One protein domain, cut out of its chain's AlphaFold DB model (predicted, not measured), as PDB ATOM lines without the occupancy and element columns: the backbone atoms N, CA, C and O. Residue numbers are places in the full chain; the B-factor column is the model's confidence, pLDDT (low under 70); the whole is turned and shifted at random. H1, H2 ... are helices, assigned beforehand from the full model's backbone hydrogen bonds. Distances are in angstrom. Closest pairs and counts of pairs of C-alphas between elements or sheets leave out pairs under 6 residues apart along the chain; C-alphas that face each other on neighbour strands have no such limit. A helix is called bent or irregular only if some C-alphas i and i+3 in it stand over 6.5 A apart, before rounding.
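This is residues 210 to 311 of the 334 residues of an uncharacterized protein of Dictyostelium purpureum (UniProt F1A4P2). A small, compact head of three helices bears one long helical arm. In the head H2 lies in the middle, with H1 folded along it on one side and the short H3 on another, while H4 sticks out with residues 288 to 293 and 295 to 311 and makes much of the length. The printed part has 102 residues, with four named helices in the order H1, H2, H3, H4 and no named strand; the class is all helix. The whole is loose, with a radius of gyration of the C-alphas of 17.7 A and spans of 63 by 28 by 26 A.

H1, residues 212 to 228, begins at C-alpha 212 (-9.879, -20.112, 76.193) and is 24.4 A long. H2, residues 243 to 259, is 20.0 A long. It is irregular, with C-alphas 247 and 250 8.6 A apart, and has a kink of 97 degrees near residue 250. H3, residues 270 to 279, measures 13.5 A. H4, residues 288 to 311, is 35.6 A long and ends at C-alpha 311 (-1.442, 9.241, 39.056).

H1 and H2 form a helical hairpin and touch, at a shallow tilt of 16 degrees, opposite ways; their closest C-alphas, of Phe 222 and Glu 251, are 4.7 A apart. H2 and H3, also a helical hairpin, touch at a tilt of 36 degrees, only just steep, opposite ways; their closest C-alphas, of Cys 253 and Cys 276, are 5.7 A apart. H1 and H3 are apart. H4 is apart from H1, H2 and H3. Every O i to N i+4 pair is within hydrogen-bond range in H1 and H3, against 11 of 13 in H2 and 19 of 20 in H4.

The C-alphas farthest apart, of Gln 230 and Pro 311, are 63.8 A apart. The printed part has no cut. The link from H1 to H2 is long, with 14 residues. Residues 263 to 268 also stand free. The pLDDT is under 70 at residues 265 to 270, 281 to 298 and 301.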
ATOM      1  N   LEU A 210      -5.868 -13.400  79.246       90.62
ATOM      2  CA  LEU A 210      -6.416 -14.140  78.106       90.62
ATOM      3  C   LEU A 210      -7.339 -15.266  78.603       90.62
ATOM      4  O   LEU A 210      -7.219 -15.717  79.748       90.62
ATOM      5  N   PHE A 211      -8.226 -15.734  77.727       88.88
ATOM      6  CA  PHE A 211      -9.181 -16.814  77.992       88.88
ATOM      7  C   PHE A 211      -9.037 -17.945  76.967       88.88
ATOM      8  O   PHE A 211      -8.166 -17.893  76.092       88.88
ATOM      9  N   GLY A 212      -9.858 -18.982  77.104       92.12
ATOM     10  CA  GLY A 212      -9.879 -20.112  76.193       92.12
ATOM     11  C   GLY A 212      -8.604 -20.957  76.190       92.12
ATOM     12  O   GLY A 212      -7.819 -21.040  77.150       92.12
ATOM     13  N   GLU A 213      -8.411 -21.626  75.057       93.69
ATOM     14  CA  GLU A 213      -7.294 -22.534  74.802       93.69
ATOM     15  C   GLU A 213      -5.933 -21.824  74.852       93.69
ATOM     16  O   GLU A 213      -4.945 -22.422  75.279       93.69
ATOM     17  N   GLU A 214      -5.871 -20.540  74.478       92.56
ATOM     18  CA  GLU A 214      -4.626 -19.763  74.471       92.56
ATOM     19  C   GLU A 214      -4.062 -19.599  75.888       92.56
ATOM     20  O   GLU A 214      -2.887 -19.889  76.128       92.56
ATOM     21  N   PHE A 215      -4.905 -19.207  76.848       93.69
ATOM     22  CA  PHE A 215      -4.504 -19.124  78.253       93.69
ATOM     23  C   PHE A 215      -4.151 -20.498  78.821       93.69
ATOM     24  O   PHE A 215      -3.108 -20.656  79.458       93.69
ATOM     25  N   SER A 216      -5.004 -21.490  78.565       95.06
ATOM     26  CA  SER A 216      -4.853 -22.834  79.123       95.06
ATOM     27  C   SER A 216      -3.554 -23.490  78.670       95.06
ATOM     28  O   SER A 216      -2.780 -23.984  79.489       95.06
ATOM     29  N   SER A 217      -3.260 -23.404  77.373       95.94
ATOM     30  CA  SER A 217      -2.025 -23.919  76.789       95.94
ATOM     31  C   SER A 217      -0.800 -23.178  77.317       95.94
ATOM     32  O   SER A 217       0.198 -23.811  77.655       95.94
ATOM     33  N   ALA A 218      -0.856 -21.845  77.422       95.69
ATOM     34  CA  ALA A 218       0.250 -21.058  77.963       95.69
ATOM     35  C   ALA A 218       0.569 -21.447  79.417       95.69
ATOM     36  O   ALA A 218       1.739 -21.635  79.754       95.69
ATOM     37  N   LEU A 219      -0.458 -21.623  80.254       95.62
ATOM     38  CA  LEU A 219      -0.308 -22.019  81.652       95.62
ATOM     39  C   LEU A 219       0.247 -23.445  81.794       95.62
ATOM     40  O   LEU A 219       1.231 -23.654  82.503       95.62
ATOM     41  N   ILE A 220      -0.361 -24.416  81.105       95.88
ATOM     42  CA  ILE A 220       0.033 -25.831  81.171       95.88
ATOM     43  C   ILE A 220       1.463 -26.016  80.655       95.88
ATOM     44  O   ILE A 220       2.274 -26.662  81.318       95.88
ATOM     45  N   ASN A 221       1.807 -25.416  79.513       96.56
ATOM     46  CA  ASN A 221       3.151 -25.534  78.944       96.56
ATOM     47  C   ASN A 221       4.214 -24.915  79.856       96.56
ATOM     48  O   ASN A 221       5.291 -25.488  80.016       96.56
ATOM     49  N   PHE A 222       3.900 -23.784  80.494       96.50
ATOM     50  CA  PHE A 222       4.784 -23.175  81.479       96.50
ATOM     51  C   PHE A 222       5.038 -24.096  82.676       96.50
ATOM     52  O   PHE A 222       6.199 -24.351  83.001       96.50
ATOM     53  N   TYR A 223       3.989 -24.647  83.289       95.81
ATOM     54  CA  TYR A 223       4.158 -25.568  84.415       95.81
ATOM     55  C   TYR A 223       4.891 -26.850  84.025       95.81
ATOM     56  O   TYR A 223       5.772 -27.280  84.763       95.81
ATOM     57  N   ASN A 224       4.592 -27.420  82.857       96.00
ATOM     58  CA  ASN A 224       5.294 -28.599  82.353       96.00
ATOM     59  C   ASN A 224       6.789 -28.323  82.146       96.00
ATOM     60  O   ASN A 224       7.618 -29.165  82.485       96.00
ATOM     61  N   CYS A 225       7.147 -27.149  81.617       97.31
ATOM     62  CA  CYS A 225       8.549 -26.769  81.478       97.31
ATOM     63  C   CYS A 225       9.226 -26.599  82.843       97.31
ATOM     64  O   CYS A 225      10.298 -27.163  83.069       97.31
ATOM     65  N   ALA A 226       8.587 -25.870  83.764       96.12
ATOM     66  CA  ALA A 226       9.117 -25.662  85.107       96.12
ATOM     67  C   ALA A 226       9.339 -26.997  85.838       96.12
ATOM     68  O   ALA A 226      10.396 -27.191  86.432       96.12
ATOM     69  N   ASP A 227       8.396 -27.936  85.735       94.62
ATOM     70  CA  ASP A 227       8.500 -29.271  86.328       94.62
ATOM     71  C   ASP A 227       9.639 -30.089  85.698       94.62
ATOM     72  O   ASP A 227      10.520 -30.585  86.401       94.62
ATOM     73  N   LYS A 228       9.698 -30.136  84.359       96.12
ATOM     74  CA  LYS A 228      10.743 -30.841  83.597       96.12
ATOM     75  C   LYS A 228      12.156 -30.383  83.967       96.12
ATOM     76  O   LYS A 228      13.064 -31.208  84.040       96.12
ATOM     77  N   HIS A 229      12.342 -29.082  84.171       96.69
ATOM     78  CA  HIS A 229      13.638 -28.480  84.496       96.69
ATOM     79  C   HIS A 229      13.835 -28.227  85.994       96.69
ATOM     80  O   HIS A 229      14.809 -27.581  86.378       96.69
ATOM     81  N   GLN A 230      12.937 -28.743  86.837       95.94
ATOM     82  CA  GLN A 230      12.993 -28.603  88.291       95.94
ATOM     83  C   GLN A 230      13.103 -27.143  88.764       95.94
ATOM     84  O   GLN A 230      13.761 -26.833  89.758       95.94
ATOM     85  N   CYS A 231      12.465 -26.218  88.052       95.06
ATOM     86  CA  CYS A 231      12.479 -24.801  88.374       95.06
ATOM     87  C   CYS A 231      11.393 -24.442  89.394       95.06
ATOM     88  O   CYS A 231      10.232 -24.824  89.251       95.06
ATOM     89  N   GLN A 232      11.756 -23.637  90.392       91.38
ATOM     90  CA  GLN A 232      10.832 -23.003  91.327       91.38
ATOM     91  C   GLN A 232      10.694 -21.507  91.055       91.38
ATOM     92  O   GLN A 232      11.545 -20.871  90.428       91.38
ATOM     93  N   PHE A 233       9.618 -20.923  91.579       89.44
ATOM     94  CA  PHE A 233       9.475 -19.475  91.619       89.44
ATOM     95  C   PHE A 233      10.444 -18.859  92.626       89.44
ATOM     96  O   PHE A 233      10.311 -19.051  93.832       89.44
ATOM     97  N   THR A 234      11.386 -18.076  92.111       92.81
ATOM     98  CA  THR A 234      12.316 -17.269  92.899       92.81
ATOM     99  C   THR A 234      11.817 -15.827  93.061       92.81
ATOM    100  O   THR A 234      10.966 -15.359  92.294       92.81
ATOM    101  N   ILE A 235      12.350 -15.098  94.049       92.12
ATOM    102  CA  ILE A 235      12.060 -13.676  94.313       92.12
ATOM    103  C   ILE A 235      12.297 -12.844  93.048       92.12
ATOM    104  O   ILE A 235      11.517 -11.943  92.721       92.12
ATOM    105  N   ASN A 236      13.356 -13.166  92.304       94.56
ATOM    106  CA  ASN A 236      13.652 -12.578  91.009       94.56
ATOM    107  C   ASN A 236      13.530 -13.598  89.867       94.56
ATOM    108  O   ASN A 236      14.461 -13.830  89.101       94.56
ATOM    109  N   ARG A 237      12.338 -14.180  89.711       94.88
ATOM    110  CA  ARG A 237      12.003 -15.104  88.608       94.88
ATOM    111  C   ARG A 237      12.180 -14.548  87.189       94.88
ATOM    112  O   ARG A 237      12.156 -15.316  86.239       94.88
ATOM    113  N   PHE A 238      12.277 -13.227  87.034       95.00
ATOM    114  CA  PHE A 238      12.549 -12.584  85.745       95.00
ATOM    115  C   PHE A 238      14.043 -12.368  85.507       95.00
ATOM    116  O   PHE A 238      14.408 -11.877  84.450       95.00
ATOM    117  N   SER A 239      14.919 -12.698  86.456       96.31
ATOM    118  CA  SER A 239      16.356 -12.605  86.221       96.31
ATOM    119  C   SER A 239      16.760 -13.435  85.001       96.31
ATOM    120  O   SER A 239      16.314 -14.582  84.896       96.31
ATOM    121  N   PRO A 240      17.639 -12.913  84.122       94.62
ATOM    122  CA  PRO A 240      18.209 -13.691  83.021       94.62
ATOM    123  C   PRO A 240      18.881 -14.985  83.486       94.62
ATOM    124  O   PRO A 240      18.955 -15.949  82.726       94.62
ATOM    125  N   ASP A 241      19.331 -15.020  84.740       96.44
ATOM    126  CA  ASP A 241      20.027 -16.149  85.329       96.44
ATOM    127  C   ASP A 241      19.147 -17.098  86.136       96.44
ATOM    128  O   ASP A 241      19.636 -18.149  86.571       96.44
ATOM    129  N   SER A 242      17.860 -16.779  86.292       96.94
ATOM    130  CA  SER A 242      16.906 -17.655  86.964       96.94
ATOM    131  C   SER A 242      16.718 -18.973  86.204       96.94
ATOM    132  O   SER A 242      16.868 -19.047  84.981       96.94
ATOM    133  N   CYS A 243      16.334 -20.034  86.923       96.81
ATOM    134  CA  CYS A 243      16.042 -21.332  86.304       96.81
ATOM    135  C   CYS A 243      14.961 -21.219  85.219       96.81
ATOM    136  O   CYS A 243      15.119 -21.773  84.130       96.81
ATOM    137  N   LEU A 244      13.887 -20.477  85.516       96.25
ATOM    138  CA  LEU A 244      12.751 -20.301  84.613       96.25
ATOM    139  C   LEU A 244      13.164 -19.575  83.337       96.25
ATOM    140  O   LEU A 244      12.761 -19.980  82.255       96.25
ATOM    141  N   THR A 245      13.998 -18.543  83.429       95.38
ATOM    142  CA  THR A 245      14.465 -17.831  82.235       95.38
ATOM    143  C   THR A 245      15.426 -18.677  81.416       95.38
ATOM    144  O   THR A 245      15.251 -18.792  80.210       95.38
ATOM    145  N   LYS A 246      16.398 -19.336  82.053       95.75
ATOM    146  CA  LYS A 246      17.386 -20.158  81.340       95.75
ATOM    147  C   LYS A 246      16.769 -21.336  80.592       95.75
ATOM    148  O   LYS A 246      17.223 -21.660  79.501       95.75
ATOM    149  N   ASN A 247      15.760 -21.979  81.179       96.69
ATOM    150  CA  ASN A 247      15.223 -23.235  80.651       96.69
ATOM    151  C   ASN A 247      13.830 -23.104  80.027       96.69
ATOM    152  O   ASN A 247      13.464 -23.925  79.195       96.69
ATOM    153  N   CYS A 248      13.053 -22.098  80.431       97.00
ATOM    154  CA  CYS A 248      11.630 -21.973  80.110       97.00
ATOM    155  C   CYS A 248      11.251 -20.578  79.599       97.00
ATOM    156  O   CYS A 248      10.089 -20.192  79.719       97.00
ATOM    157  N   ALA A 249      12.192 -19.791  79.054       95.50
ATOM    158  CA  ALA A 249      11.922 -18.415  78.618       95.50
ATOM    159  C   ALA A 249      10.709 -18.303  77.681       95.50
ATOM    160  O   ALA A 249       9.872 -17.427  77.886       95.50
ATOM    161  N   SER A 250      10.581 -19.193  76.688       95.44
ATOM    162  CA  SER A 250       9.450 -19.210  75.742       95.44
ATOM    163  C   SER A 250       8.110 -19.365  76.466       95.44
ATOM    164  O   SER A 250       7.208 -18.537  76.310       95.44
ATOM    165  N   GLU A 251       7.977 -20.408  77.279       96.25
ATOM    166  CA  GLU A 251       6.738 -20.778  77.956       96.25
ATOM    167  C   GLU A 251       6.415 -19.773  79.059       96.25
ATOM    168  O   GLU A 251       5.272 -19.338  79.187       96.25
ATOM    169  N   PHE A 252       7.432 -19.327  79.799       95.38
ATOM    170  CA  PHE A 252       7.316 -18.282  80.808       95.38
ATOM    171  C   PHE A 252       6.845 -16.964  80.191       95.38
ATOM    172  O   PHE A 252       5.966 -16.303  80.745       95.38
ATOM    173  N   CYS A 253       7.358 -16.597  79.019       94.56
ATOM    174  CA  CYS A 253       6.897 -15.429  78.286       94.56
ATOM    175  C   CYS A 253       5.461 -15.576  77.796       94.56
ATOM    176  O   CYS A 253       4.648 -14.694  78.063       94.56
ATOM    177  N   LYS A 254       5.108 -16.691  77.146       94.44
ATOM    178  CA  LYS A 254       3.723 -16.963  76.720       94.44
ATOM    179  C   LYS A 254       2.756 -16.879  77.902       94.44
ATOM    180  O   LYS A 254       1.735 -16.205  77.798       94.44
ATOM    181  N   PHE A 255       3.113 -17.470  79.042       94.81
ATOM    182  CA  PHE A 255       2.330 -17.390  80.272       94.81
ATOM    183  C   PHE A 255       2.186 -15.950  80.787       94.81
ATOM    184  O   PHE A 255       1.062 -15.491  80.969       94.81
ATOM    185  N   ASN A 256       3.280 -15.198  80.965       92.75
ATOM    186  CA  ASN A 256       3.209 -13.821  81.478       92.75
ATOM    187  C   ASN A 256       2.452 -12.870  80.543       92.75
ATOM    188  O   ASN A 256       1.755 -11.965  81.006       92.75
ATOM    189  N   LEU A 257       2.568 -13.088  79.234       90.81
ATOM    190  CA  LEU A 257       1.783 -12.395  78.221       90.81
ATOM    191  C   LEU A 257       0.304 -12.830  78.270       90.81
ATOM    192  O   LEU A 257      -0.564 -12.025  77.953       90.81
ATOM    193  N   ALA A 258      -0.021 -14.051  78.695       92.12
ATOM    194  CA  ALA A 258      -1.404 -14.495  78.852       92.12
ATOM    195  C   ALA A 258      -2.069 -13.943  80.124       92.12
ATOM    196  O   ALA A 258      -3.214 -13.505  80.063       92.12
ATOM    197  N   ILE A 259      -1.365 -13.891  81.259       90.50
ATOM    198  CA  ILE A 259      -1.902 -13.315  82.508       90.50
ATOM    199  C   ILE A 259      -1.905 -11.782  82.541       90.50
ATOM    200  O   ILE A 259      -2.518 -11.210  83.429       90.50
ATOM    201  N   ASN A 260      -1.246 -11.113  81.589       85.25
ATOM    202  CA  ASN A 260      -1.247  -9.653  81.469       85.25
ATOM    203  C   ASN A 260      -1.567  -9.241  80.017       85.25
ATOM    204  O   ASN A 260      -0.651  -8.923  79.265       85.25
ATOM    205  N   PRO A 261      -2.831  -9.285  79.553       81.19
ATOM    206  CA  PRO A 261      -3.280  -8.997  78.188       81.19
ATOM    207  C   PRO A 261      -2.849  -7.586  77.755       81.19
ATOM    208  O   PRO A 261      -2.780  -6.687  78.591       81.19
ATOM    209  N   ASN A 262      -2.498  -7.400  76.475       78.62
ATOM    210  CA  ASN A 262      -2.065  -6.100  75.961       78.62
ATOM    211  C   ASN A 262      -3.308  -5.249  75.714       78.62
ATOM    212  O   ASN A 262      -3.935  -5.355  74.661       78.62
ATOM    213  N   ASN A 263      -3.709  -4.487  76.721       74.25
ATOM    214  CA  ASN A 263      -4.903  -3.665  76.682       74.25
ATOM    215  C   ASN A 263      -4.743  -2.444  77.590       74.25
ATOM    216  O   ASN A 263      -3.741  -2.295  78.285       74.25
ATOM    217  N   ASN A 264      -5.757  -1.582  77.620       71.31
ATOM    218  CA  ASN A 264      -5.677  -0.306  78.328       71.31
ATOM    219  C   ASN A 264      -5.606  -0.425  79.865       71.31
ATOM    220  O   ASN A 264      -5.459   0.597  80.527       71.31
ATOM    221  N   LEU A 265      -5.674  -1.632  80.451       68.44
ATOM    222  CA  LEU A 265      -5.394  -1.860  81.881       68.44
ATOM    223  C   LEU A 265      -3.911  -1.965  82.186       68.44
ATOM    224  O   LEU A 265      -3.464  -1.573  83.262       68.44
ATOM    225  N   ASN A 266      -3.168  -2.516  81.239       59.47
ATOM    226  CA  ASN A 266      -1.759  -2.801  81.355       59.47
ATOM    227  C   ASN A 266      -1.092  -1.966  80.269       59.47
ATOM    228  O   ASN A 266      -0.874  -2.481  79.175       59.47
ATOM    229  N   CYS A 267      -0.865  -0.668  80.545       51.66
ATOM    230  CA  CYS A 267      -0.126   0.232  79.648       51.66
ATOM    231  C   CYS A 267       0.993  -0.528  78.961       51.66
ATOM    232  O   CYS A 267       1.710  -1.219  79.688       51.66
ATOM    233  N   ASP A 268       1.052  -0.410  77.623       50.91
ATOM    234  CA  ASP A 268       1.943  -1.116  76.696       50.91
ATOM    235  C   ASP A 268       3.013  -1.900  77.448       50.91
ATOM    236  O   ASP A 268       3.870  -1.300  78.099       50.91
ATOM    237  N   ARG A 269       2.881  -3.237  77.407       59.53
ATOM    238  CA  ARG A 269       3.619  -4.268  78.165       59.53
ATOM    239  C   ARG A 269       5.147  -4.197  78.083       59.53
ATOM    240  O   ARG A 269       5.794  -5.222  78.270       59.53
ATOM    241  N   ASP A 270       5.746  -3.075  77.750       66.56
ATOM    242  CA  ASP A 270       7.133  -2.912  77.375       66.56
ATOM    243  C   ASP A 270       8.058  -3.577  78.385       66.56
ATOM    244  O   ASP A 270       8.926  -4.315  77.965       66.56
ATOM    245  N   GLY A 271       7.793  -3.534  79.695       78.31
ATOM    246  CA  GLY A 271       8.565  -4.334  80.659       78.31
ATOM    247  C   GLY A 271       8.640  -5.836  80.318       78.31
ATOM    248  O   GLY A 271       9.723  -6.368  80.077       78.31
ATOM    249  N   VAL A 272       7.496  -6.530  80.260       85.56
ATOM    250  CA  VAL A 272       7.429  -7.981  79.971       85.56
ATOM    251  C   VAL A 272       7.727  -8.278  78.501       85.56
ATOM    252  O   VAL A 272       8.373  -9.267  78.186       85.56
ATOM    253  N   LYS A 273       7.269  -7.432  77.581       84.50
ATOM    254  CA  LYS A 273       7.464  -7.594  76.141       84.50
ATOM    255  C   LYS A 273       8.926  -7.392  75.756       84.50
ATOM    256  O   LYS A 273       9.466  -8.262  75.086       84.50
ATOM    257  N   THR A 274       9.566  -6.313  76.202       84.38
ATOM    258  CA  THR A 274      11.001  -6.049  75.996       84.38
ATOM    259  C   THR A 274      11.838  -7.129  76.663       84.38
ATOM    260  O   THR A 274      12.788  -7.629  76.063       84.38
ATOM    261  N   TYR A 275      11.446  -7.576  77.860       89.38
ATOM    262  CA  TYR A 275      12.045  -8.751  78.486       89.38
ATOM    263  C   TYR A 275      11.949  -9.994  77.582       89.38
ATOM    264  O   TYR A 275      12.960 -10.623  77.276       89.38
ATOM    265  N   CYS A 276      10.757 -10.320  77.086       91.06
ATOM    266  CA  CYS A 276      10.543 -11.491  76.243       91.06
ATOM    267  C   CYS A 276      11.234 -11.394  74.883       91.06
ATOM    268  O   CYS A 276      11.758 -12.390  74.405       91.06
ATOM    269  N   GLN A 277      11.307 -10.204  74.288       89.06
ATOM    270  CA  GLN A 277      12.090  -9.954  73.076       89.06
ATOM    271  C   GLN A 277      13.580 -10.209  73.295       89.06
ATOM    272  O   GLN A 277      14.260 -10.670  72.384       89.06
ATOM    273  N   ARG A 278      14.087  -9.904  74.493       88.50
ATOM    274  CA  ARG A 278      15.500 -10.070  74.831       88.50
ATOM    275  C   ARG A 278      15.873 -11.520  75.133       88.50
ATOM    276  O   ARG A 278      16.963 -11.935  74.757       88.50
ATOM    277  N   TYR A 279      15.008 -12.263  75.823       87.94
ATOM    278  CA  TYR A 279      15.373 -13.569  76.391       87.94
ATOM    279  C   TYR A 279      14.649 -14.765  75.783       87.94
ATOM    280  O   TYR A 279      15.066 -15.897  76.002       87.94
ATOM    281  N   ALA A 280      13.585 -14.548  75.015       84.75
ATOM    282  CA  ALA A 280      12.838 -15.623  74.389       84.75
ATOM    283  C   ALA A 280      12.996 -15.523  72.866       84.75
ATOM    284  O   ALA A 280      12.218 -14.866  72.177       84.75
ATOM    285  N   THR A 281      14.034 -16.182  72.345       63.62
ATOM    286  CA  THR A 281      14.473 -16.117  70.937       63.62
ATOM    287  C   THR A 281      13.438 -16.609  69.916       63.62
ATOM    288  O   THR A 281      13.615 -16.375  68.726       63.62
ATOM    289  N   GLU A 282      12.335 -17.228  70.352       57.88
ATOM    290  CA  GLU A 282      11.309 -17.829  69.481       57.88
ATOM    291  C   GLU A 282       9.863 -17.512  69.891       57.88
ATOM    292  O   GLU A 282       8.915 -18.178  69.460       57.88
ATOM    293  N   VAL A 283       9.635 -16.508  70.740       56.09
ATOM    294  CA  VAL A 283       8.248 -16.119  71.021       56.09
ATOM    295  C   VAL A 283       7.747 -15.352  69.809       56.09
ATOM    296  O   VAL A 283       8.127 -14.208  69.583       56.09
ATOM    297  N   ASP A 284       6.869 -15.969  69.025       55.31
ATOM    298  CA  ASP A 284       5.993 -15.265  68.094       55.31
ATOM    299  C   ASP A 284       5.094 -14.322  68.929       55.31
ATOM    300  O   ASP A 284       3.971 -14.653  69.296       55.31
ATOM    301  N   ILE A 285       5.610 -13.139  69.289       55.06
ATOM    302  CA  ILE A 285       4.992 -12.168  70.229       55.06
ATOM    303  C   ILE A 285       3.689 -11.575  69.670       55.06
ATOM    304  O   ILE A 285       2.992 -10.806  70.330       55.06
ATOM    305  N   VAL A 286       3.350 -11.912  68.429       49.91
ATOM    306  CA  VAL A 286       2.144 -11.453  67.762       49.91
ATOM    307  C   VAL A 286       1.164 -12.625  67.714       49.91
ATOM    308  O   VAL A 286       1.376 -13.534  66.905       49.91
ATOM    309  N   PRO A 287       0.084 -12.604  68.521       53.31
ATOM    310  CA  PRO A 287      -1.011 -13.558  68.385       53.31
ATOM    311  C   PRO A 287      -1.441 -13.645  66.919       53.31
ATOM    312  O   PRO A 287      -1.479 -12.627  66.218       53.31
ATOM    313  N   LYS A 288      -1.766 -14.846  66.423       50.81
ATOM    314  CA  LYS A 288      -2.158 -15.044  65.012       50.81
ATOM    315  C   LYS A 288      -3.282 -14.084  64.582       50.81
ATOM    316  O   LYS A 288      -3.271 -13.615  63.445       50.81
ATOM    317  N   SER A 289      -4.188 -13.738  65.498       44.12
ATOM    318  CA  SER A 289      -5.248 -12.737  65.308       44.12
ATOM    319  C   SER A 289      -4.694 -11.339  64.991       44.12
ATOM    320  O   SER A 289      -5.041 -10.756  63.966       44.12
ATOM    321  N   VAL A 290      -3.740 -10.844  65.783       45.19
ATOM    322  CA  VAL A 290      -3.075  -9.544  65.576       45.19
ATOM    323  C   VAL A 290      -2.214  -9.551  64.305       45.19
ATOM    324  O   VAL A 290      -2.157  -8.560  63.574       45.19
ATOM    325  N   ARG A 291      -1.578 -10.684  63.979       43.47
ATOM    326  CA  ARG A 291      -0.777 -10.846  62.751       43.47
ATOM    327  C   ARG A 291      -1.647 -10.709  61.495       43.47
ATOM    328  O   ARG A 291      -1.185 -10.156  60.494       43.47
ATOM    329  N   ASN A 292      -2.901 -11.157  61.552       49.44
ATOM    330  CA  ASN A 292      -3.860 -11.009  60.458       49.44
ATOM    331  C   ASN A 292      -4.329  -9.557  60.291       49.44
ATOM    332  O   ASN A 292      -4.372  -9.072  59.158       49.44
ATOM    333  N   ASP A 293      -4.566  -8.828  61.382       49.31
ATOM    334  CA  ASP A 293      -4.936  -7.407  61.322       49.31
ATOM    335  C   ASP A 293      -3.799  -6.516  60.809       49.31
ATOM    336  O   ASP A 293      -4.028  -5.623  59.990       49.31
ATOM    337  N   ILE A 294      -2.552  -6.793  61.209       46.34
ATOM    338  CA  ILE A 294      -1.371  -6.084  60.692       46.34
ATOM    339  C   ILE A 294      -1.194  -6.354  59.193       46.34
ATOM    340  O   ILE A 294      -0.970  -5.419  58.424       46.34
ATOM    341  N   LYS A 295      -1.354  -7.607  58.741       50.06
ATOM    342  CA  LYS A 295      -1.311  -7.942  57.305       50.06
ATOM    343  C   LYS A 295      -2.420  -7.240  56.517       50.06
ATOM    344  O   LYS A 295      -2.169  -6.783  55.402       50.06
ATOM    345  N   LYS A 296      -3.620  -7.114  57.091       63.06
ATOM    346  CA  LYS A 296      -4.761  -6.429  56.463       63.06
ATOM    347  C   LYS A 296      -4.524  -4.918  56.353       63.06
ATOM    348  O   LYS A 296      -4.732  -4.353  55.284       63.06
ATOM    349  N   LYS A 297      -4.002  -4.281  57.411       61.41
ATOM    350  CA  LYS A 297      -3.625  -2.855  57.407       61.41
ATOM    351  C   LYS A 297      -2.460  -2.555  56.460       61.41
ATOM    352  O   LYS A 297      -2.512  -1.555  55.752       61.41
ATOM    353  N   LYS A 298      -1.451  -3.433  56.389       61.78
ATOM    354  CA  LYS A 298      -0.325  -3.284  55.455       61.78
ATOM    355  C   LYS A 298      -0.786  -3.374  53.996       61.78
ATOM    356  O   LYS A 298      -0.471  -2.485  53.218       61.78
ATOM    357  N   LYS A 299      -1.649  -4.347  53.664       70.38
ATOM    358  CA  LYS A 299      -2.288  -4.426  52.337       70.38
ATOM    359  C   LYS A 299      -3.072  -3.161  51.975       70.38
ATOM    360  O   LYS A 299      -3.038  -2.753  50.821       70.38
ATOM    361  N   LEU A 300      -3.767  -2.547  52.934       72.62
ATOM    362  CA  LEU A 300      -4.519  -1.313  52.691       72.62
ATOM    363  C   LEU A 300      -3.587  -0.111  52.453       72.62
ATOM    364  O   LEU A 300      -3.830   0.674  51.545       72.62
ATOM    365  N   SER A 301      -2.500   0.002  53.223       69.19
ATOM    366  CA  SER A 301      -1.481   1.047  53.047       69.19
ATOM    367  C   SER A 301      -0.763   0.936  51.701       69.19
ATOM    368  O   SER A 301      -0.607   1.939  51.009       69.19
ATOM    369  N   ASP A 302      -0.366  -0.275  51.307       72.31
ATOM    370  CA  ASP A 302       0.310  -0.518  50.027       72.31
ATOM    371  C   ASP A 302      -0.626  -0.217  48.839       72.31
ATOM    372  O   ASP A 302      -0.197   0.336  47.825       72.31
ATOM    373  N   LEU A 303      -1.930  -0.496  48.983       78.00
ATOM    374  CA  LEU A 303      -2.949  -0.153  47.987       78.00
ATOM    375  C   LEU A 303      -3.139   1.368  47.854       78.00
ATOM    376  O   LEU A 303      -3.180   1.883  46.740       78.00
ATOM    377  N   VAL A 304      -3.214   2.096  48.975       76.38
ATOM    378  CA  VAL A 304      -3.329   3.567  48.977       76.38
ATOM    379  C   VAL A 304      -2.085   4.210  48.362       76.38
ATOM    380  O   VAL A 304      -2.208   5.139  47.563       76.38
ATOM    381  N   LEU A 305      -0.896   3.680  48.659       75.44
ATOM    382  CA  LEU A 305       0.356   4.147  48.072       75.44
ATOM    383  C   LEU A 305       0.355   3.989  46.542       75.44
ATOM    384  O   LEU A 305       0.724   4.923  45.831       75.44
ATOM    385  N   CYS A 306      -0.129   2.855  46.026       74.94
ATOM    386  CA  CYS A 306      -0.250   2.630  44.583       74.94
ATOM    387  C   CYS A 306      -1.277   3.569  43.930       74.94
ATOM    388  O   CYS A 306      -1.007   4.127  42.870       74.94
ATOM    389  N   ILE A 307      -2.433   3.785  44.568       82.44
ATOM    390  CA  ILE A 307      -3.501   4.643  44.028       82.44
ATOM    391  C   ILE A 307      -3.080   6.115  43.973       82.44
ATOM    392  O   ILE A 307      -3.496   6.821  43.063       82.44
ATOM    393  N   VAL A 308      -2.258   6.592  44.913       80.81
ATOM    394  CA  VAL A 308      -1.861   8.009  44.967       80.81
ATOM    395  C   VAL A 308      -0.585   8.283  44.172       80.81
ATOM    396  O   VAL A 308      -0.519   9.269  43.440       80.81
ATOM    397  N   LEU A 309       0.433   7.424  44.272       78.31
ATOM    398  CA  LEU A 309       1.723   7.700  43.632       78.31
ATOM    399  C   LEU A 309       1.690   7.505  42.115       78.31
ATOM    400  O   LEU A 309       2.357   8.252  41.398       78.31
ATOM    401  N   ILE A 310       0.898   6.553  41.607       84.06
ATOM    402  CA  ILE A 310       0.838   6.285  40.166       84.06
ATOM    403  C   ILE A 310       0.259   7.493  39.402       84.06
ATOM    404  O   ILE A 310       0.954   7.996  38.518       84.06
ATOM    405  N   PRO A 311      -0.910   8.067  39.753       87.50
ATOM    406  CA  PRO A 311      -1.442   9.241  39.056       87.50
ATOM    407  C   PRO A 311      -0.543  10.476  39.163       87.50
ATOM    408  O   PRO A 311      -0.391  11.206  38.187       87.50
TER     409      PRO A 311